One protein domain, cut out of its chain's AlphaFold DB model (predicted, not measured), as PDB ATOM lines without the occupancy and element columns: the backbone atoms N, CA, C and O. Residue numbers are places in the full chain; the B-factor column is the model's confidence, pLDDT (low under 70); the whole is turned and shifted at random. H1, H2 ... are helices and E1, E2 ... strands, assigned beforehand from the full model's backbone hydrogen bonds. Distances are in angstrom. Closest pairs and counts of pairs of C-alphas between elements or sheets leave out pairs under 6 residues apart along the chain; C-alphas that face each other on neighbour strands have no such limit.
ATOM      1  N   MET A  15      18.036 -43.253  95.537       93.88
ATOM      2  CA  MET A  15      17.795 -42.597  96.815       93.88
ATOM      3  C   MET A  15      17.876 -43.634  97.925       93.88
ATOM      4  O   MET A  15      16.997 -44.487  98.034       93.88
ATOM      5  N   HIS A  16      18.939 -43.557  98.723       93.12
ATOM      6  CA  HIS A  16      19.169 -44.400  99.893       93.12
ATOM      7  C   HIS A  16      18.705 -43.654 101.145       93.12
ATOM      8  O   HIS A  16      19.423 -42.806 101.662       93.12
ATOM      9  N   MET A  17      17.476 -43.931 101.576       93.69
ATOM     10  CA  MET A  17      16.884 -43.370 102.794       93.69
ATOM     11  C   MET A  17      16.316 -44.527 103.623       93.69
ATOM     12  O   MET A  17      16.998 -45.531 103.799       93.69
ATOM     13  N   CYS A  18      15.069 -44.449 104.097       96.56
ATOM     14  CA  CYS A  18      14.450 -45.569 104.802       96.56
ATOM     15  C   CYS A  18      14.329 -46.831 103.950       96.56
ATOM     16  O   CYS A  18      14.462 -47.942 104.464       96.56
ATOM     17  N   HIS A  19      14.119 -46.631 102.652       96.88
ATOM     18  CA  HIS A  19      14.173 -47.640 101.611       96.88
ATOM     19  C   HIS A  19      15.014 -47.124 100.447       96.88
ATOM     20  O   HIS A  19      15.142 -45.916 100.228       96.88
ATOM     21  N   THR A  20      15.568 -48.050  99.666       95.50
ATOM     22  CA  THR A  20      16.282 -47.696  98.436       95.50
ATOM     23  C   THR A  20      15.308 -47.625  97.265       95.50
ATOM     24  O   THR A  20      14.692 -48.632  96.919       95.50
ATOM     25  N   ILE A  21      15.213 -46.465  96.616       95.44
ATOM     26  CA  ILE A  21      14.463 -46.292  95.362       95.44
ATOM     27  C   ILE A  21      15.465 -46.094  94.221       95.44
ATOM     28  O   ILE A  21      16.372 -45.273  94.339       95.44
ATOM     29  N   ASP A  22      15.321 -46.853  93.133       95.31
ATOM     30  CA  ASP A  22      16.203 -46.794  91.960       95.31
ATOM     31  C   ASP A  22      15.567 -45.962  90.842       95.31
ATOM     32  O   ASP A  22      14.506 -46.312  90.324       95.31
ATOM     33  N   PHE A  23      16.229 -44.870  90.465       94.56
ATOM     34  CA  PHE A  23      15.756 -43.916  89.468       94.56
ATOM     35  C   PHE A  23      16.483 -44.016  88.123       94.56
ATOM     36  O   PHE A  23      16.117 -43.281  87.209       94.56
ATOM     37  N   ARG A  24      17.472 -44.907  87.946       93.62
ATOM     38  CA  ARG A  24      18.343 -44.934  86.747       93.62
ATOM     39  C   ARG A  24      17.591 -44.894  85.420       93.62
ATOM     40  O   ARG A  24      17.919 -44.103  84.547       93.62
ATOM     41  N   GLU A  25      16.537 -45.691  85.304       93.50
ATOM     42  CA  GLU A  25      15.720 -45.799  84.086       93.50
ATOM     43  C   GLU A  25      14.546 -44.803  84.052       93.50
ATOM     44  O   GLU A  25      13.651 -44.907  83.213       93.50
ATOM     45  N   ARG A  26      14.493 -43.874  85.013       94.00
ATOM     46  CA  ARG A  26      13.311 -43.050  85.305       94.00
ATOM     47  C   ARG A  26      13.583 -41.553  85.370       94.00
ATOM     48  O   ARG A  26      12.661 -40.771  85.161       94.00
ATOM     49  N   LEU A  27      14.837 -41.145  85.572       92.31
ATOM     50  CA  LEU A  27      15.230 -39.730  85.624       92.31
ATOM     51  C   LEU A  27      14.873 -38.940  84.352       92.31
ATOM     52  O   LEU A  27      14.747 -37.725  84.413       92.31
ATOM     53  N   SER A  28      14.696 -39.607  83.207       91.50
ATOM     54  CA  SER A  28      14.328 -38.966  81.938       91.50
ATOM     55  C   SER A  28      12.818 -38.904  81.664       91.50
ATOM     56  O   SER A  28      12.427 -38.494  80.572       91.50
ATOM     57  N   LEU A  29      11.965 -39.360  82.591       93.00
ATOM     58  CA  LEU A  29      10.512 -39.433  82.380       93.00
ATOM     59  C   LEU A  29       9.814 -38.072  82.465       93.00
ATOM     60  O   LEU A  29       8.808 -37.870  81.786       93.00
ATOM     61  N   ASP A  30      10.347 -37.143  83.258       91.75
ATOM     62  CA  ASP A  30       9.891 -35.755  83.307       91.75
ATOM     63  C   ASP A  30      11.092 -34.808  83.105       91.75
ATOM     64  O   ASP A  30      12.161 -35.027  83.670       91.75
ATOM     65  N   PRO A  31      10.962 -33.762  82.266       89.25
ATOM     66  CA  PRO A  31      12.082 -32.887  81.922       89.25
ATOM     67  C   PRO A  31      12.472 -31.890  83.025       89.25
ATOM     68  O   PRO A  31      13.464 -31.180  82.866       89.25
ATOM     69  N   ARG A  32      11.676 -31.755  84.093       90.19
ATOM     70  CA  ARG A  32      11.867 -30.748  85.152       90.19
ATOM     71  C   ARG A  32      12.119 -31.360  86.525       90.19
ATOM     72  O   ARG A  32      12.734 -30.699  87.356       90.19
ATOM     73  N   THR A  33      11.604 -32.556  86.790       93.12
ATOM     74  CA  THR A  33      11.675 -33.204  88.107       93.12
ATOM     75  C   THR A  33      11.520 -34.726  87.980       93.12
ATOM     76  O   THR A  33      11.592 -35.269  86.884       93.12
ATOM     77  N   LEU A  34      11.348 -35.435  89.096       95.44
ATOM     78  CA  LEU A  34      10.980 -36.850  89.114       95.44
ATOM     79  C   LEU A  34       9.536 -37.054  88.629       95.44
ATOM     80  O   LEU A  34       8.699 -36.157  88.739       95.44
ATOM     81  N   SER A  35       9.207 -38.257  88.149       96.31
ATOM     82  CA  SER A  35       7.815 -38.583  87.826       96.31
ATOM     83  C   SER A  35       6.926 -38.489  89.077       96.31
ATOM     84  O   SER A  35       7.399 -38.615  90.206       96.31
ATOM     85  N   LEU A  36       5.614 -38.307  88.897       97.50
ATOM     86  CA  LEU A  36       4.668 -38.235  90.021       97.50
ATOM     87  C   LEU A  36       4.703 -39.494  90.897       97.50
ATOM     88  O   LEU A  36       4.612 -39.402  92.119       97.50
ATOM     89  N   SER A  37       4.882 -40.661  90.275       97.75
ATOM     90  CA  SER A  37       5.053 -41.937  90.970       97.75
ATOM     91  C   SER A  37       6.300 -41.933  91.856       97.75
ATOM     92  O   SER A  37       6.253 -42.378  93.000       97.75
ATOM     93  N   ASP A  38       7.406 -41.402  91.336       97.50
ATOM     94  CA  ASP A  38       8.688 -41.347  92.033       97.50
ATOM     95  C   ASP A  38       8.679 -40.297  93.153       97.50
ATOM     96  O   ASP A  38       9.113 -40.599  94.264       97.50
ATOM     97  N   LEU A  39       8.093 -39.113  92.924       97.25
ATOM     98  CA  LEU A  39       7.858 -38.107  93.969       97.25
ATOM     99  C   LEU A  39       7.022 -38.677  95.114       97.25
ATOM    100  O   LEU A  39       7.400 -38.543  96.278       97.25
ATOM    101  N   LEU A  40       5.921 -39.361  94.794       98.19
ATOM    102  CA  LEU A  40       5.072 -39.993  95.798       98.19
ATOM    103  C   LEU A  40       5.846 -41.055  96.594       98.19
ATOM    104  O   LEU A  40       5.756 -41.088  97.821       98.19
ATOM    105  N   LEU A  41       6.641 -41.889  95.917       98.06
ATOM    106  CA  LEU A  41       7.492 -42.889  96.565       98.06
ATOM    107  C   LEU A  41       8.507 -42.252  97.520       98.06
ATOM    108  O   LEU A  41       8.688 -42.783  98.615       98.06
ATOM    109  N   THR A  42       9.122 -41.113  97.163       97.12
ATOM    110  CA  THR A  42      10.076 -40.423  98.056       97.12
ATOM    111  C   THR A  42       9.457 -40.048  99.400       97.12
ATOM    112  O   THR A  42      10.134 -40.115 100.423       97.12
ATOM    113  N   LYS A  43       8.161 -39.713  99.411       98.06
ATOM    114  CA  LYS A  43       7.419 -39.346 100.620       98.06
ATOM    115  C   LYS A  43       6.899 -40.559 101.366       98.06
ATOM    116  O   LYS A  43       7.085 -40.676 102.574       98.06
ATOM    117  N   LEU A  44       6.285 -41.496 100.649       98.38
ATOM    118  CA  LEU A  44       5.710 -42.685 101.265       98.38
ATOM    119  C   LEU A  44       6.761 -43.643 101.829       98.38
ATOM    120  O   LEU A  44       6.406 -44.441 102.690       98.38
ATOM    121  N   GLN A  45       8.022 -43.582 101.391       97.69
ATOM    122  CA  GLN A  45       9.084 -44.423 101.949       97.69
ATOM    123  C   GLN A  45       9.541 -44.001 103.359       97.69
ATOM    124  O   GLN A  45      10.212 -44.779 104.029       97.69
ATOM    125  N   ILE A  46       9.186 -42.802 103.829       97.25
ATOM    126  CA  ILE A  46       9.643 -42.264 105.117       97.25
ATOM    127  C   ILE A  46       8.938 -43.003 106.258       97.25
ATOM    128  O   ILE A  46       7.727 -42.883 106.425       97.25
ATOM    129  N   VAL A  47       9.675 -43.776 107.056       97.06
ATOM    130  CA  VAL A  47       9.080 -44.579 108.144       97.06
ATOM    131  C   VAL A  47       8.559 -43.692 109.271       97.06
ATOM    132  O   VAL A  47       7.453 -43.897 109.769       97.06
ATOM    133  N   GLU A  48       9.322 -42.668 109.640       95.38
ATOM    134  CA  GLU A  48       8.937 -41.677 110.646       95.38
ATOM    135  C   GLU A  48       8.264 -40.470 109.976       95.38
ATOM    136  O   GLU A  48       8.752 -39.343 110.028       95.38
ATOM    137  N   ILE A  49       7.143 -40.719 109.288       96.44
ATOM    138  CA  ILE A  49       6.454 -39.688 108.503       96.44
ATOM    139  C   ILE A  49       5.949 -38.535 109.390       96.44
ATOM    140  O   ILE A  49       5.210 -38.750 110.366       96.44
ATOM    141  N   ASN A  50       6.311 -37.304 109.021       95.31
ATOM    142  CA  ASN A  50       5.900 -36.078 109.710       95.31
ATOM    143  C   ASN A  50       4.704 -35.393 109.014       95.31
ATOM    144  O   ASN A  50       4.220 -35.837 107.975       95.31
ATOM    145  N   GLU A  51       4.210 -34.302 109.604       97.12
ATOM    146  CA  GLU A  51       3.062 -33.548 109.081       97.12
ATOM    147  C   GLU A  51       3.308 -32.964 107.682       97.12
ATOM    148  O   GLU A  51       2.430 -33.046 106.825       97.12
ATOM    149  N   LYS A  52       4.510 -32.436 107.417       96.81
ATOM    150  CA  LYS A  52       4.868 -31.888 106.103       96.81
ATOM    151  C   LYS A  52       4.803 -32.969 105.026       96.81
ATOM    152  O   LYS A  52       4.217 -32.740 103.977       96.81
ATOM    153  N   ASP A  53       5.351 -34.151 105.297       98.00
ATOM    154  CA  ASP A  53       5.324 -35.260 104.341       98.00
ATOM    155  C   ASP A  53       3.895 -35.751 104.069       98.00
ATOM    156  O   ASP A  53       3.560 -36.054 102.926       98.00
ATOM    157  N   ILE A  54       3.031 -35.777 105.091       98.38
ATOM    158  CA  ILE A  54       1.603 -36.095 104.927       98.38
ATOM    159  C   ILE A  54       0.925 -35.074 104.008       98.38
ATOM    160  O   ILE A  54       0.233 -35.469 103.070       98.38
ATOM    161  N   LEU A  55       1.132 -33.778 104.256       98.31
ATOM    162  CA  LEU A  55       0.547 -32.711 103.444       98.31
ATOM    163  C   LEU A  55       1.074 -32.729 102.004       98.31
ATOM    164  O   LEU A  55       0.282 -32.548 101.083       98.31
ATOM    165  N   ASP A  56       2.359 -33.019 101.797       98.38
ATOM    166  CA  ASP A  56       2.948 -33.168 100.461       98.38
ATOM    167  C   ASP A  56       2.281 -34.321  99.686       98.38
ATOM    168  O   ASP A  56       1.944 -34.172  98.509       98.38
ATOM    169  N   VAL A  57       2.025 -35.464 100.340       98.62
ATOM    170  CA  VAL A  57       1.304 -36.585  99.712       98.62
ATOM    171  C   VAL A  57      -0.149 -36.218  99.413       98.62
ATOM    172  O   VAL A  57      -0.636 -36.512  98.321       98.62
ATOM    173  N   ILE A  58      -0.848 -35.566 100.346       98.56
ATOM    174  CA  ILE A  58      -2.228 -35.117 100.119       98.56
ATOM    175  C   ILE A  58      -2.283 -34.130  98.952       98.56
ATOM    176  O   ILE A  58      -3.157 -34.272  98.108       98.56
ATOM    177  N   ALA A  59      -1.344 -33.187  98.851       98.38
ATOM    178  CA  ALA A  59      -1.276 -32.241  97.741       98.38
ATOM    179  C   ALA A  59      -1.118 -32.959  96.390       98.38
ATOM    180  O   ALA A  59      -1.901 -32.718  95.470       98.38
ATOM    181  N   LEU A  60      -0.191 -33.922  96.295       98.12
ATOM    182  CA  LEU A  60      -0.045 -34.751  95.092       98.12
ATOM    183  C   LEU A  60      -1.347 -35.489  94.748       98.12
ATOM    184  O   LEU A  60      -1.758 -35.518  93.590       98.12
ATOM    185  N   LEU A  61      -2.013 -36.067  95.749       98.38
ATOM    186  CA  LEU A  61      -3.263 -36.806  95.572       98.38
ATOM    187  C   LEU A  61      -4.489 -35.907  95.386       98.38
ATOM    188  O   LEU A  61      -5.518 -36.407  94.937       98.38
ATOM    189  N   CYS A  62      -4.409 -34.616  95.699       97.94
ATOM    190  CA  CYS A  62      -5.421 -33.626  95.350       97.94
ATOM    191  C   CYS A  62      -5.368 -33.342  93.847       97.94
ATOM    192  O   CYS A  62      -6.398 -33.437  93.173       97.94
ATOM    193  N   ASP A  63      -4.169 -33.090  93.325       97.25
ATOM    194  CA  ASP A  63      -3.971 -32.552  91.977       97.25
ATOM    195  C   ASP A  63      -3.821 -33.632  90.897       97.25
ATOM    196  O   ASP A  63      -4.102 -33.378  89.724       97.25
ATOM    197  N   HIS A  64      -3.422 -34.852  91.272       97.00
ATOM    198  CA  HIS A  64      -3.077 -35.903  90.314       97.00
ATOM    199  C   HIS A  64      -3.838 -37.212  90.533       97.00
ATOM    200  O   HIS A  64      -4.030 -37.693  91.651       97.00
ATOM    201  N   GLU A  65      -4.267 -37.811  89.423       95.31
ATOM    202  CA  GLU A  65      -4.995 -39.077  89.402       95.31
ATOM    203  C   GLU A  65      -4.072 -40.291  89.541       95.31
ATOM    204  O   GLU A  65      -2.916 -40.286  89.104       95.31
ATOM    205  N   ILE A  66      -4.637 -41.363  90.104       96.44
ATOM    206  CA  ILE A  66      -4.064 -42.701  90.000       96.44
ATOM    207  C   ILE A  66      -4.366 -43.237  88.600       96.44
ATOM    208  O   ILE A  66      -5.526 -43.329  88.200       96.44
ATOM    209  N   VAL A  67      -3.324 -43.624  87.874       96.12
ATOM    210  CA  VAL A  67      -3.395 -44.104  86.492       96.12
ATOM    211  C   VAL A  67      -2.750 -45.484  86.361       96.12
ATOM    212  O   VAL A  67      -2.072 -45.976  87.264       96.12
ATOM    213  N   THR A  68      -2.967 -46.132  85.218       88.75
ATOM    214  CA  THR A  68      -2.347 -47.426  84.872       88.75
ATOM    215  C   THR A  68      -1.050 -47.281  84.076       88.75
ATOM    216  O   THR A  68      -0.371 -48.278  83.826       88.75
ATOM    217  N   ARG A  69      -0.753 -46.056  83.627       88.62
ATOM    218  CA  ARG A  69       0.474 -45.656  82.944       88.62
ATOM    219  C   ARG A  69       0.624 -44.140  83.020       88.62
ATOM    220  O   ARG A  69      -0.363 -43.424  82.897       88.62
ATOM    221  N   GLU A  70       1.856 -43.677  83.169       88.44
ATOM    222  CA  GLU A  70       2.225 -42.256  83.157       88.44
ATOM    223  C   GLU A  70       1.846 -41.551  81.826       88.44
ATOM    224  O   GLU A  70       1.827 -42.206  80.775       88.44
ATOM    225  N   PRO A  71       1.563 -40.229  81.825       88.38
ATOM    226  CA  PRO A  71       1.697 -39.285  82.942       88.38
ATOM    227  C   PRO A  71       0.577 -39.413  83.992       88.38
ATOM    228  O   PRO A  71      -0.579 -39.637  83.654       88.38
ATOM    229  N   GLY A  72       0.936 -39.277  85.272       94.19
ATOM    230  CA  GLY A  72       0.061 -39.501  86.435       94.19
ATOM    231  C   GLY A  72       0.761 -40.344  87.509       94.19
ATOM    232  O   GLY A  72       1.934 -40.683  87.352       94.19
ATOM    233  N   ILE A  73       0.060 -40.686  88.594       97.75
ATOM    234  CA  ILE A  73       0.583 -41.604  89.618       97.75
ATOM    235  C   ILE A  73       0.319 -43.043  89.157       97.75
ATOM    236  O   ILE A  73      -0.810 -43.530  89.229       97.75
ATOM    237  N   ASP A  74       1.349 -43.732  88.667       97.69
ATOM    238  CA  ASP A  74       1.232 -45.094  88.140       97.69
ATOM    239  C   ASP A  74       1.229 -46.127  89.277       97.69
ATOM    240  O   ASP A  74       2.270 -46.554  89.792       97.69
ATOM    241  N   ALA A  75       0.030 -46.571  89.662       97.69
ATOM    242  CA  ALA A  75      -0.129 -47.583  90.704       97.69
ATOM    243  C   ALA A  75       0.433 -48.953  90.295       97.69
ATOM    244  O   ALA A  75       0.831 -49.733  91.160       97.69
ATOM    245  N   GLY A  76       0.483 -49.263  88.995       97.62
ATOM    246  CA  GLY A  76       1.045 -50.512  88.486       97.62
ATOM    247  C   GLY A  76       2.556 -50.579  88.691       97.62
ATOM    248  O   GLY A  76       3.073 -51.617  89.114       97.62
ATOM    249  N   TYR A  77       3.246 -49.465  88.455       97.25
ATOM    250  CA  TYR A  77       4.671 -49.310  88.734       97.25
ATOM    251  C   TYR A  77       4.975 -49.408  90.238       97.25
ATOM    252  O   TYR A  77       5.789 -50.248  90.637       97.25
ATOM    253  N   ILE A  78       4.267 -48.652  91.088       98.00
ATOM    254  CA  ILE A  78       4.451 -48.684  92.553       98.00
ATOM    255  C   ILE A  78       4.190 -50.098  93.102       98.00
ATOM    256  O   ILE A  78       4.980 -50.640  93.885       98.00
ATOM    257  N   ALA A  79       3.109 -50.746  92.656       98.06
ATOM    258  CA  ALA A  79       2.806 -52.126  93.025       98.06
ATOM    259  C   ALA A  79       3.872 -53.109  92.526       98.06
ATOM    260  O   ALA A  79       4.185 -54.086  93.205       98.06
ATOM    261  N   GLY A  80       4.442 -52.856  91.347       97.25
ATOM    262  CA  GLY A  80       5.573 -53.596  90.803       97.25
ATOM    263  C   GLY A  80       6.766 -53.599  91.751       97.25
ATOM    264  O   GLY A  80       7.220 -54.676  92.122       97.25
ATOM    265  N   LEU A  81       7.222 -52.425  92.194       96.62
ATOM    266  CA  LEU A  81       8.348 -52.303  93.127       96.62
ATOM    267  C   LEU A  81       8.074 -53.012  94.459       96.62
ATOM    268  O   LEU A  81       8.810 -53.903  94.884       96.62
ATOM    269  N   THR A  82       6.958 -52.657  95.089       97.94
ATOM    270  CA  THR A  82       6.568 -53.160  96.415       97.94
ATOM    271  C   THR A  82       6.283 -54.662  96.442       97.94
ATOM    272  O   THR A  82       6.482 -55.310  97.462       97.94
ATOM    273  N   ALA A  83       5.880 -55.279  95.327       98.19
ATOM    274  CA  ALA A  83       5.684 -56.729  95.264       98.19
ATOM    275  C   ALA A  83       6.985 -57.543  95.392       98.19
ATOM    276  O   ALA A  83       6.930 -58.751  95.667       98.19
ATOM    277  N   HIS A  84       8.139 -56.902  95.204       97.88
ATOM    278  CA  HIS A  84       9.454 -57.500  95.416       97.88
ATOM    279  C   HIS A  84      10.078 -57.128  96.765       97.88
ATOM    280  O   HIS A  84      10.979 -57.842  97.200       97.88
ATOM    281  N   ASP A  85       9.553 -56.110  97.451       97.88
ATOM    282  CA  ASP A  85      10.067 -55.610  98.724       97.88
ATOM    283  C   ASP A  85       8.959 -55.497  99.784       97.88
ATOM    284  O   ASP A  85       8.094 -54.617  99.748       97.88
ATOM    285  N   TRP A  86       8.998 -56.408 100.759       98.44
ATOM    286  CA  TRP A  86       8.040 -56.418 101.864       98.44
ATOM    287  C   TRP A  86       8.168 -55.195 102.768       98.44
ATOM    288  O   TRP A  86       7.148 -54.678 103.221       98.44
ATOM    289  N   GLY A  87       9.395 -54.739 103.028       98.31
ATOM    290  CA  GLY A  87       9.639 -53.610 103.915       98.31
ATOM    291  C   GLY A  87       9.067 -52.328 103.327       98.31
ATOM    292  O   GLY A  87       8.307 -51.629 103.999       98.31
ATOM    293  N   LEU A  88       9.353 -52.076 102.048       98.44
ATOM    294  CA  LEU A  88       8.815 -50.920 101.338       98.44
ATOM    295  C   LEU A  88       7.284 -50.972 101.281       98.44
ATOM    296  O   LEU A  88       6.631 -49.984 101.615       98.44
ATOM    297  N   GLN A  89       6.692 -52.120 100.915       98.56
ATOM    298  CA  GLN A  89       5.231 -52.247 100.870       98.56
ATOM    299  C   GLN A  89       4.596 -51.953 102.231       98.56
ATOM    300  O   GLN A  89       3.612 -51.222 102.306       98.56
ATOM    301  N   LYS A  90       5.171 -52.503 103.304       98.56
ATOM    302  CA  LYS A  90       4.662 -52.320 104.661       98.56
ATOM    303  C   LYS A  90       4.703 -50.853 105.086       98.56
ATOM    304  O   LYS A  90       3.722 -50.361 105.638       98.56
ATOM    305  N   THR A  91       5.804 -50.151 104.816       98.62
ATOM    306  CA  THR A  91       5.911 -48.713 105.105       98.62
ATOM    307  C   THR A  91       4.891 -47.903 104.304       98.62
ATOM    308  O   THR A  91       4.191 -47.074 104.884       98.62
ATOM    309  N   LEU A  92       4.726 -48.193 103.009       98.69
ATOM    310  CA  LEU A  92       3.719 -47.541 102.166       98.69
ATOM    311  C   LEU A  92       2.297 -47.740 102.706       98.69
ATOM    312  O   LEU A  92       1.550 -46.774 102.809       98.69
ATOM    313  N   GLU A  93       1.923 -48.967 103.076       98.69
ATOM    314  CA  GLU A  93       0.595 -49.278 103.622       98.69
ATOM    315  C   GLU A  93       0.318 -48.528 104.933       98.69
ATOM    316  O   GLU A  93      -0.752 -47.934 105.078       98.69
ATOM    317  N   LEU A  94       1.281 -48.510 105.864       98.62
ATOM    318  CA  LEU A  94       1.156 -47.780 107.132       98.62
ATOM    319  C   LEU A  94       0.989 -46.273 106.900       98.62
ATOM    320  O   LEU A  94       0.100 -45.643 107.479       98.62
ATOM    321  N   ASN A  95       1.809 -45.702 106.017       98.81
ATOM    322  CA  ASN A  95       1.755 -44.281 105.705       98.81
ATOM    323  C   ASN A  95       0.451 -43.908 105.002       98.81
ATOM    324  O   ASN A  95      -0.205 -42.954 105.412       98.81
ATOM    325  N   LEU A  96       0.015 -44.684 104.009       98.75
ATOM    326  CA  LEU A  96      -1.254 -44.456 103.315       98.75
ATOM    327  C   LEU A  96      -2.451 -44.529 104.272       98.75
ATOM    328  O   LEU A  96      -3.342 -43.691 104.181       98.75
ATOM    329  N   GLN A  97      -2.461 -45.462 105.228       98.69
ATOM    330  CA  GLN A  97      -3.510 -45.537 106.253       98.69
ATOM    331  C   GLN A  97      -3.524 -44.300 107.163       98.69
ATOM    332  O   GLN A  97      -4.593 -43.737 107.411       98.69
ATOM    333  N   LYS A  98      -2.351 -43.837 107.612       98.62
ATOM    334  CA  LYS A  98      -2.218 -42.613 108.418       98.62
ATOM    335  C   LYS A  98      -2.689 -41.378 107.644       98.62
ATOM    336  O   LYS A  98      -3.476 -40.589 108.158       98.62
ATOM    337  N   ILE A  99      -2.257 -41.236 106.393       98.69
ATOM    338  CA  ILE A  99      -2.633 -40.117 105.516       98.69
ATOM    339  C   ILE A  99      -4.136 -40.135 105.233       98.69
ATOM    340  O   ILE A  99      -4.786 -39.094 105.281       98.69
ATOM    341  N   ARG A 100      -4.717 -41.316 105.002       98.69
ATOM    342  CA  ARG A 100      -6.162 -41.493 104.823       98.69
ATOM    343  C   ARG A 100      -6.951 -41.004 106.033       98.69
ATOM    344  O   ARG A 100      -7.975 -40.350 105.862       98.69
ATOM    345  N   GLN A 101      -6.488 -41.322 107.241       98.44
ATOM    346  CA  GLN A 101      -7.122 -40.853 108.471       98.44
ATOM    347  C   GLN A 101      -7.065 -39.324 108.577       98.44
ATOM    348  O   GLN A 101      -8.104 -38.702 108.782       98.44
ATOM    349  N   VAL A 102      -5.899 -38.717 108.335       98.44
ATOM    350  CA  VAL A 102      -5.745 -37.251 108.319       98.44
ATOM    351  C   VAL A 102      -6.652 -36.603 107.269       98.44
ATOM    352  O   VAL A 102      -7.309 -35.606 107.560       98.44
ATOM    353  N   ALA A 103      -6.737 -37.185 106.069       98.19
ATOM    354  CA  ALA A 103      -7.589 -36.685 104.993       98.19
ATOM    355  C   ALA A 103      -9.070 -36.614 105.411       98.19
ATOM    356  O   ALA A 103      -9.745 -35.623 105.132       98.19
ATOM    357  N   LEU A 104      -9.554 -37.640 106.121       98.00
ATOM    358  CA  LEU A 104     -10.915 -37.694 106.659       98.00
ATOM    359  C   LEU A 104     -11.125 -36.694 107.802       98.00
ATOM    360  O   LEU A 104     -12.097 -35.943 107.789       98.00
ATOM    361  N   GLU A 105     -10.218 -36.671 108.782       98.12
ATOM    362  CA  GLU A 105     -10.320 -35.810 109.969       98.12
ATOM    363  C   GLU A 105     -10.291 -34.321 109.610       98.12
ATOM    364  O   GLU A 105     -11.038 -33.530 110.182       98.12
ATOM    365  N   GLN A 106      -9.471 -33.941 108.627       97.44
ATOM    366  CA  GLN A 106      -9.339 -32.557 108.168       97.44
ATOM    367  C   GLN A 106     -10.279 -32.200 107.008       97.44
ATOM    368  O   GLN A 106     -10.228 -31.081 106.505       97.44
ATOM    369  N   SER A 107     -11.171 -33.113 106.601       96.56
ATOM    370  CA  SER A 107     -12.163 -32.874 105.540       96.56
ATOM    371  C   SER A 107     -11.549 -32.437 104.200       96.56
ATOM    372  O   SER A 107     -12.072 -31.550 103.521       96.56
ATOM    373  N   PHE A 108     -10.438 -33.065 103.803       97.88
ATOM    374  CA  PHE A 108      -9.898 -32.915 102.451       97.88
ATOM    375  C   PHE A 108     -10.880 -33.467 101.397       97.88
ATOM    376  O   PHE A 108     -11.778 -34.243 101.737       97.88
ATOM    377  N   PRO A 109     -10.731 -33.092 100.110       98.06
ATOM    378  CA  PRO A 109     -11.608 -33.578  99.049       98.06
ATOM    379  C   PRO A 109     -11.731 -35.106  99.022       98.06
ATOM    380  O   PRO A 109     -10.737 -35.826  99.138       98.06
ATOM    381  N   GLU A 110     -12.952 -35.607  98.816       97.12
ATOM    382  CA  GLU A 110     -13.271 -37.042  98.891       97.12
ATOM    383  C   GLU A 110     -12.395 -37.897  97.961       97.12
ATOM    384  O   GLU A 110     -11.994 -39.011  98.309       97.12
ATOM    385  N   HIS A 111     -12.029 -37.352  96.796       97.94
ATOM    386  CA  HIS A 111     -11.205 -38.055  95.818       97.94
ATOM    387  C   HIS A 111      -9.811 -38.409  96.344       97.94
ATOM    388  O   HIS A 111      -9.227 -39.374  95.860       97.94
ATOM    389  N   VAL A 112      -9.279 -37.700  97.347       98.50
ATOM    390  CA  VAL A 112      -7.996 -38.052  97.981       98.50
ATOM    391  C   VAL A 112      -8.102 -39.421  98.648       98.50
ATOM    392  O   VAL A 112      -7.283 -40.303  98.392       98.50
ATOM    393  N   VAL A 113      -9.150 -39.639  99.448       98.50
ATOM    394  CA  VAL A 113      -9.398 -40.920 100.131       98.50
ATOM    395  C   VAL A 113      -9.651 -42.026  99.109       98.50
ATOM    396  O   VAL A 113      -9.066 -43.101  99.215       98.50
ATOM    397  N   GLN A 114     -10.449 -41.748  98.073       98.31
ATOM    398  CA  GLN A 114     -10.721 -42.704  96.995       98.31
ATOM    399  C   GLN A 114      -9.440 -43.116  96.247       98.31
ATOM    400  O   GLN A 114      -9.253 -44.292  95.937       98.31
ATOM    401  N   ARG A 115      -8.527 -42.169  95.988       98.44
ATOM    402  CA  ARG A 115      -7.225 -42.427  95.349       98.44
ATOM    403  C   ARG A 115      -6.300 -43.249  96.254       98.44
ATOM    404  O   ARG A 115      -5.641 -44.163  95.758       98.44
ATOM    405  N   ILE A 116      -6.286 -42.989  97.564       98.62
ATOM    406  CA  ILE A 116      -5.546 -43.812  98.538       98.62
ATOM    407  C   ILE A 116      -6.082 -45.246  98.548       98.62
ATOM    408  O   ILE A 116      -5.301 -46.193  98.447       98.62
ATOM    409  N   ASP A 117      -7.403 -45.408  98.624       98.38
ATOM    410  CA  ASP A 117      -8.054 -46.720  98.645       98.38
ATOM    411  C   ASP A 117      -7.787 -47.491  97.339       98.38
ATOM    412  O   ASP A 117      -7.478 -48.687  97.372       98.38
ATOM    413  N   ALA A 118      -7.798 -46.805  96.190       97.56
ATOM    414  CA  ALA A 118      -7.421 -47.386  94.903       97.56
ATOM    415  C   ALA A 118      -5.955 -47.851  94.881       97.56
ATOM    416  O   ALA A 118      -5.676 -48.973  94.454       97.56
ATOM    417  N   LEU A 119      -5.017 -47.032  95.369       98.44
ATOM    418  CA  LEU A 119      -3.604 -47.404  95.429       98.44
ATOM    419  C   LEU A 119      -3.393 -48.625  96.337       98.44
ATOM    420  O   LEU A 119      -2.798 -49.607  95.895       98.44
ATOM    421  N   LEU A 120      -3.947 -48.612  97.555       98.62
ATOM    422  CA  LEU A 120      -3.895 -49.742  98.494       98.62
ATOM    423  C   LEU A 120      -4.443 -51.034  97.869       98.62
ATOM    424  O   LEU A 120      -3.834 -52.096  98.020       98.62
ATOM    425  N   ALA A 121      -5.551 -50.952  97.127       98.31
ATOM    426  CA  ALA A 121      -6.129 -52.104  96.443       98.31
ATOM    427  C   ALA A 121      -5.177 -52.694  95.387       98.31
ATOM    428  O   ALA A 121      -5.009 -53.916  95.321       98.31
ATOM    429  N   VAL A 122      -4.509 -51.850  94.594       98.06
ATOM    430  CA  VAL A 122      -3.533 -52.305  93.589       98.06
ATOM    431  C   VAL A 122      -2.301 -52.923  94.258       98.06
ATOM    432  O   VAL A 122      -1.842 -53.983  93.818       98.06
ATOM    433  N   LEU A 123      -1.798 -52.323  95.347       98.12
ATOM    434  CA  LEU A 123      -0.698 -52.898  96.127       98.12
ATOM    435  C   LEU A 123      -1.077 -54.291  96.637       98.12
ATOM    436  O   LEU A 123      -0.328 -55.241  96.415       98.12
ATOM    437  N   ALA A 124      -2.246 -54.447  97.257       97.94
ATOM    438  CA  ALA A 124      -2.694 -55.723  97.808       97.94
ATOM    439  C   ALA A 124      -2.887 -56.808  96.731       97.94
ATOM    440  O   ALA A 124      -2.494 -57.957  96.937       97.94
ATOM    441  N   ALA A 125      -3.445 -56.449  95.571       98.12
ATOM    442  CA  ALA A 125      -3.767 -57.394  94.500       98.12
ATOM    443  C   ALA A 125      -2.539 -57.931  93.741       98.12
ATOM    444  O   ALA A 125      -2.604 -58.994  93.115       98.12
ATOM    445  N   ARG A 126      -1.409 -57.215  93.763       98.00
ATOM    446  CA  ARG A 126      -0.207 -57.586  93.001       98.00
ATOM    447  C   ARG A 126       0.443 -58.868  93.561       98.00
ATOM    448  O   ARG A 126       0.792 -58.889  94.745       98.00
ATOM    449  N   PRO A 127       0.699 -59.908  92.737       98.25
ATOM    450  CA  PRO A 127       1.361 -61.133  93.187       98.25
ATOM    451  C   PRO A 127       2.742 -60.873  93.801       98.25
ATOM    452  O   PRO A 127       3.574 -60.204  93.195       98.25
ATOM    453  N   LYS A 128       2.991 -61.424  94.994       98.44
ATOM    454  CA  LYS A 128       4.231 -61.204  95.756       98.44
ATOM    455  C   LYS A 128       5.326 -62.195  95.395       98.44
ATOM    456  O   LYS A 128       5.053 -63.391  95.227       98.44
ATOM    457  N   SER A 129       6.563 -61.706  95.352       98.44
ATOM    458  CA  SER A 129       7.746 -62.543  95.159       98.44
ATOM    459  C   SER A 129       7.921 -63.546  96.313       98.44
ATOM    460  O   SER A 129       7.368 -63.384  97.403       98.44
ATOM    461  N   LEU A 130       8.700 -64.608  96.093       98.06
ATOM    462  CA  LEU A 130       9.010 -65.568  97.162       98.06
ATOM    463  C   LEU A 130       9.783 -64.904  98.313       98.06
ATOM    464  O   LEU A 130       9.472 -65.164  99.473       98.06
ATOM    465  N   GLY A 131      10.730 -64.014  97.995       97.81
ATOM    466  CA  GLY A 131      11.488 -63.247  98.988       97.81
ATOM    467  C   GLY A 131      10.588 -62.339  99.826       97.81
ATOM    468  O   GLY A 131      10.697 -62.329 101.049       97.81
ATOM    469  N   TRP A 132       9.620 -61.678  99.186       98.31
ATOM    470  CA  TRP A 132       8.596 -60.889  99.870       98.31
ATOM    471  C   TRP A 132       7.814 -61.746 100.870       98.31
ATOM    472  O   TRP A 132       7.700 -61.390 102.039       98.31
ATOM    473  N   LYS A 133       7.323 -62.920 100.446       98.25
ATOM    474  CA  LYS A 133       6.542 -63.829 101.311       98.25
ATOM    475  C   LYS A 133       7.368 -64.347 102.484       98.25
ATOM    476  O   LYS A 133       6.874 -64.378 103.607       98.25
ATOM    477  N   ALA A 134       8.627 -64.712 102.243       97.69
ATOM    478  CA  ALA A 134       9.545 -65.112 103.303       97.69
ATOM    479  C   ALA A 134       9.771 -63.968 104.307       97.69
ATOM    480  O   ALA A 134       9.664 -64.178 105.516       97.69
ATOM    481  N   ARG A 135       9.999 -62.739 103.825       97.25
ATOM    482  CA  ARG A 135      10.167 -61.560 104.684       97.25
ATOM    483  C   ARG A 135       8.892 -61.204 105.454       97.25
ATOM    484  O   ARG A 135       8.999 -60.778 106.605       97.25
ATOM    485  N   ALA A 136       7.714 -61.449 104.882       97.06
ATOM    486  CA  ALA A 136       6.423 -61.276 105.545       97.06
ATOM    487  C   ALA A 136       6.222 -62.236 106.726       97.06
ATOM    488  O   ALA A 136       5.670 -61.841 107.749       97.06
ATOM    489  N   LEU A 137       6.714 -63.478 106.620       97.19
ATOM    490  CA  LEU A 137       6.691 -64.441 107.729       97.19
ATOM    491  C   LEU A 137       7.584 -64.009 108.892       97.19
ATOM    492  O   LEU A 137       7.284 -64.339 110.040       97.19
ATOM    493  N   VAL A 138       8.675 -63.292 108.604       96.62
ATOM    494  CA  VAL A 138       9.476 -62.622 109.635       96.62
ATOM    495  C   VAL A 138       8.667 -61.465 110.211       96.62
ATOM    496  O   VAL A 138       8.497 -61.407 111.418       96.62
ATOM    497  N   GLY A 139       8.090 -60.603 109.377       95.12
ATOM    498  CA  GLY A 139       7.248 -59.498 109.830       95.12
ATOM    499  C   GLY A 139       8.029 -58.415 110.582       95.12
ATOM    500  O   GLY A 139       9.236 -58.254 110.401       95.12
TER     501      GLY A 139
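Overview. This is residues 15 to 139 of the 153 residues of an uncharacterized protein of Ktedonobacteraceae bacterium (UniProt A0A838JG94). Two long helices, H4 and H5, fold into a hairpin, and three shorter helices, H1, H2 and H3, pack over one side of it, with H1 and H2 crossing it nearly at right angles. H6 sits at the end of the hairpin where H4 begins and H5 ends. The printed part has 125 residues with one named strand and six named helices in the order E1, H1, H2, H3, H4, H5, H6; its class is mostly helix. It is compact, with a radius of gyration of the C-alphas of 14.0 A and spans of 39 by 35 by 25 A.

Arrangement. Start at H4, residues 86 to 105, the hub, which touches four other helices. H5, residues 110 to 125, touches it and forms a helical hairpin with it, at a shallow tilt of 21 degrees, opposite ways; their closest C-alphas, of Arg 100 and Val 113, are 5.7 A apart. Look next at H1, residues 36 to 44, about perpendicular to H4 at 89 degrees; H4 touches it with residues 91 to 96 alone, and the closest C-alphas, of Leu 44 and Leu 92, are 5.3 A apart. H2, residues 51 to 63, forms a second helical hairpin with H1, at a shallow tilt of 24 degrees, with C-alphas 43 and 53 closest at 5.9 A. H2 touches H4 with residues 54 to 58 alone, Ile 54 to Ile 99 at 5.9 A between C-alphas, and H5 with residues 58 to 62 alone, Leu 61 to Val 112 at 5.5 A between C-alphas. H3, residues 75 to 82, touches H5 at a steep tilt of 49 degrees, the same way; the closest C-alphas, of Ala 79 and Leu 123, are 4.7 A apart. H6, residues 130 to 139, touches H4 at residue 86 alone, with C-alphas 86 and 132 closest at 4.9 A, and is apart from H1, H2, H3 and H5. E1, residues 20 to 22, pairs with no named strand, but residues 15 to 16 pair antiparallel with 20 to 21. In H1 to H6 every O i to N i+4 pair is within hydrogen-bond range.

Along the chain. Find C-alpha 86 at (8.040, -56.418, 101.864); from there H4 runs 28.8 A to C-alpha 105 at (-10.320, -35.810, 109.969). H5 spans 22.9 A, H2 18.5 A, H6 14.2 A, H1 12.1 A, H3 10.4 A and E1 6.5 A. H6 ends at C-alpha 139, (7.248, -59.498, 109.830).

Size, cuts and confidence. The C-alphas of Pro 31 and Leu 137, the two farthest apart, are 41.1 A from each other. The links E1 to H1 and H2 to H3 are long. The printed part has no cut, and no printed residue is under 70 in pLDDT.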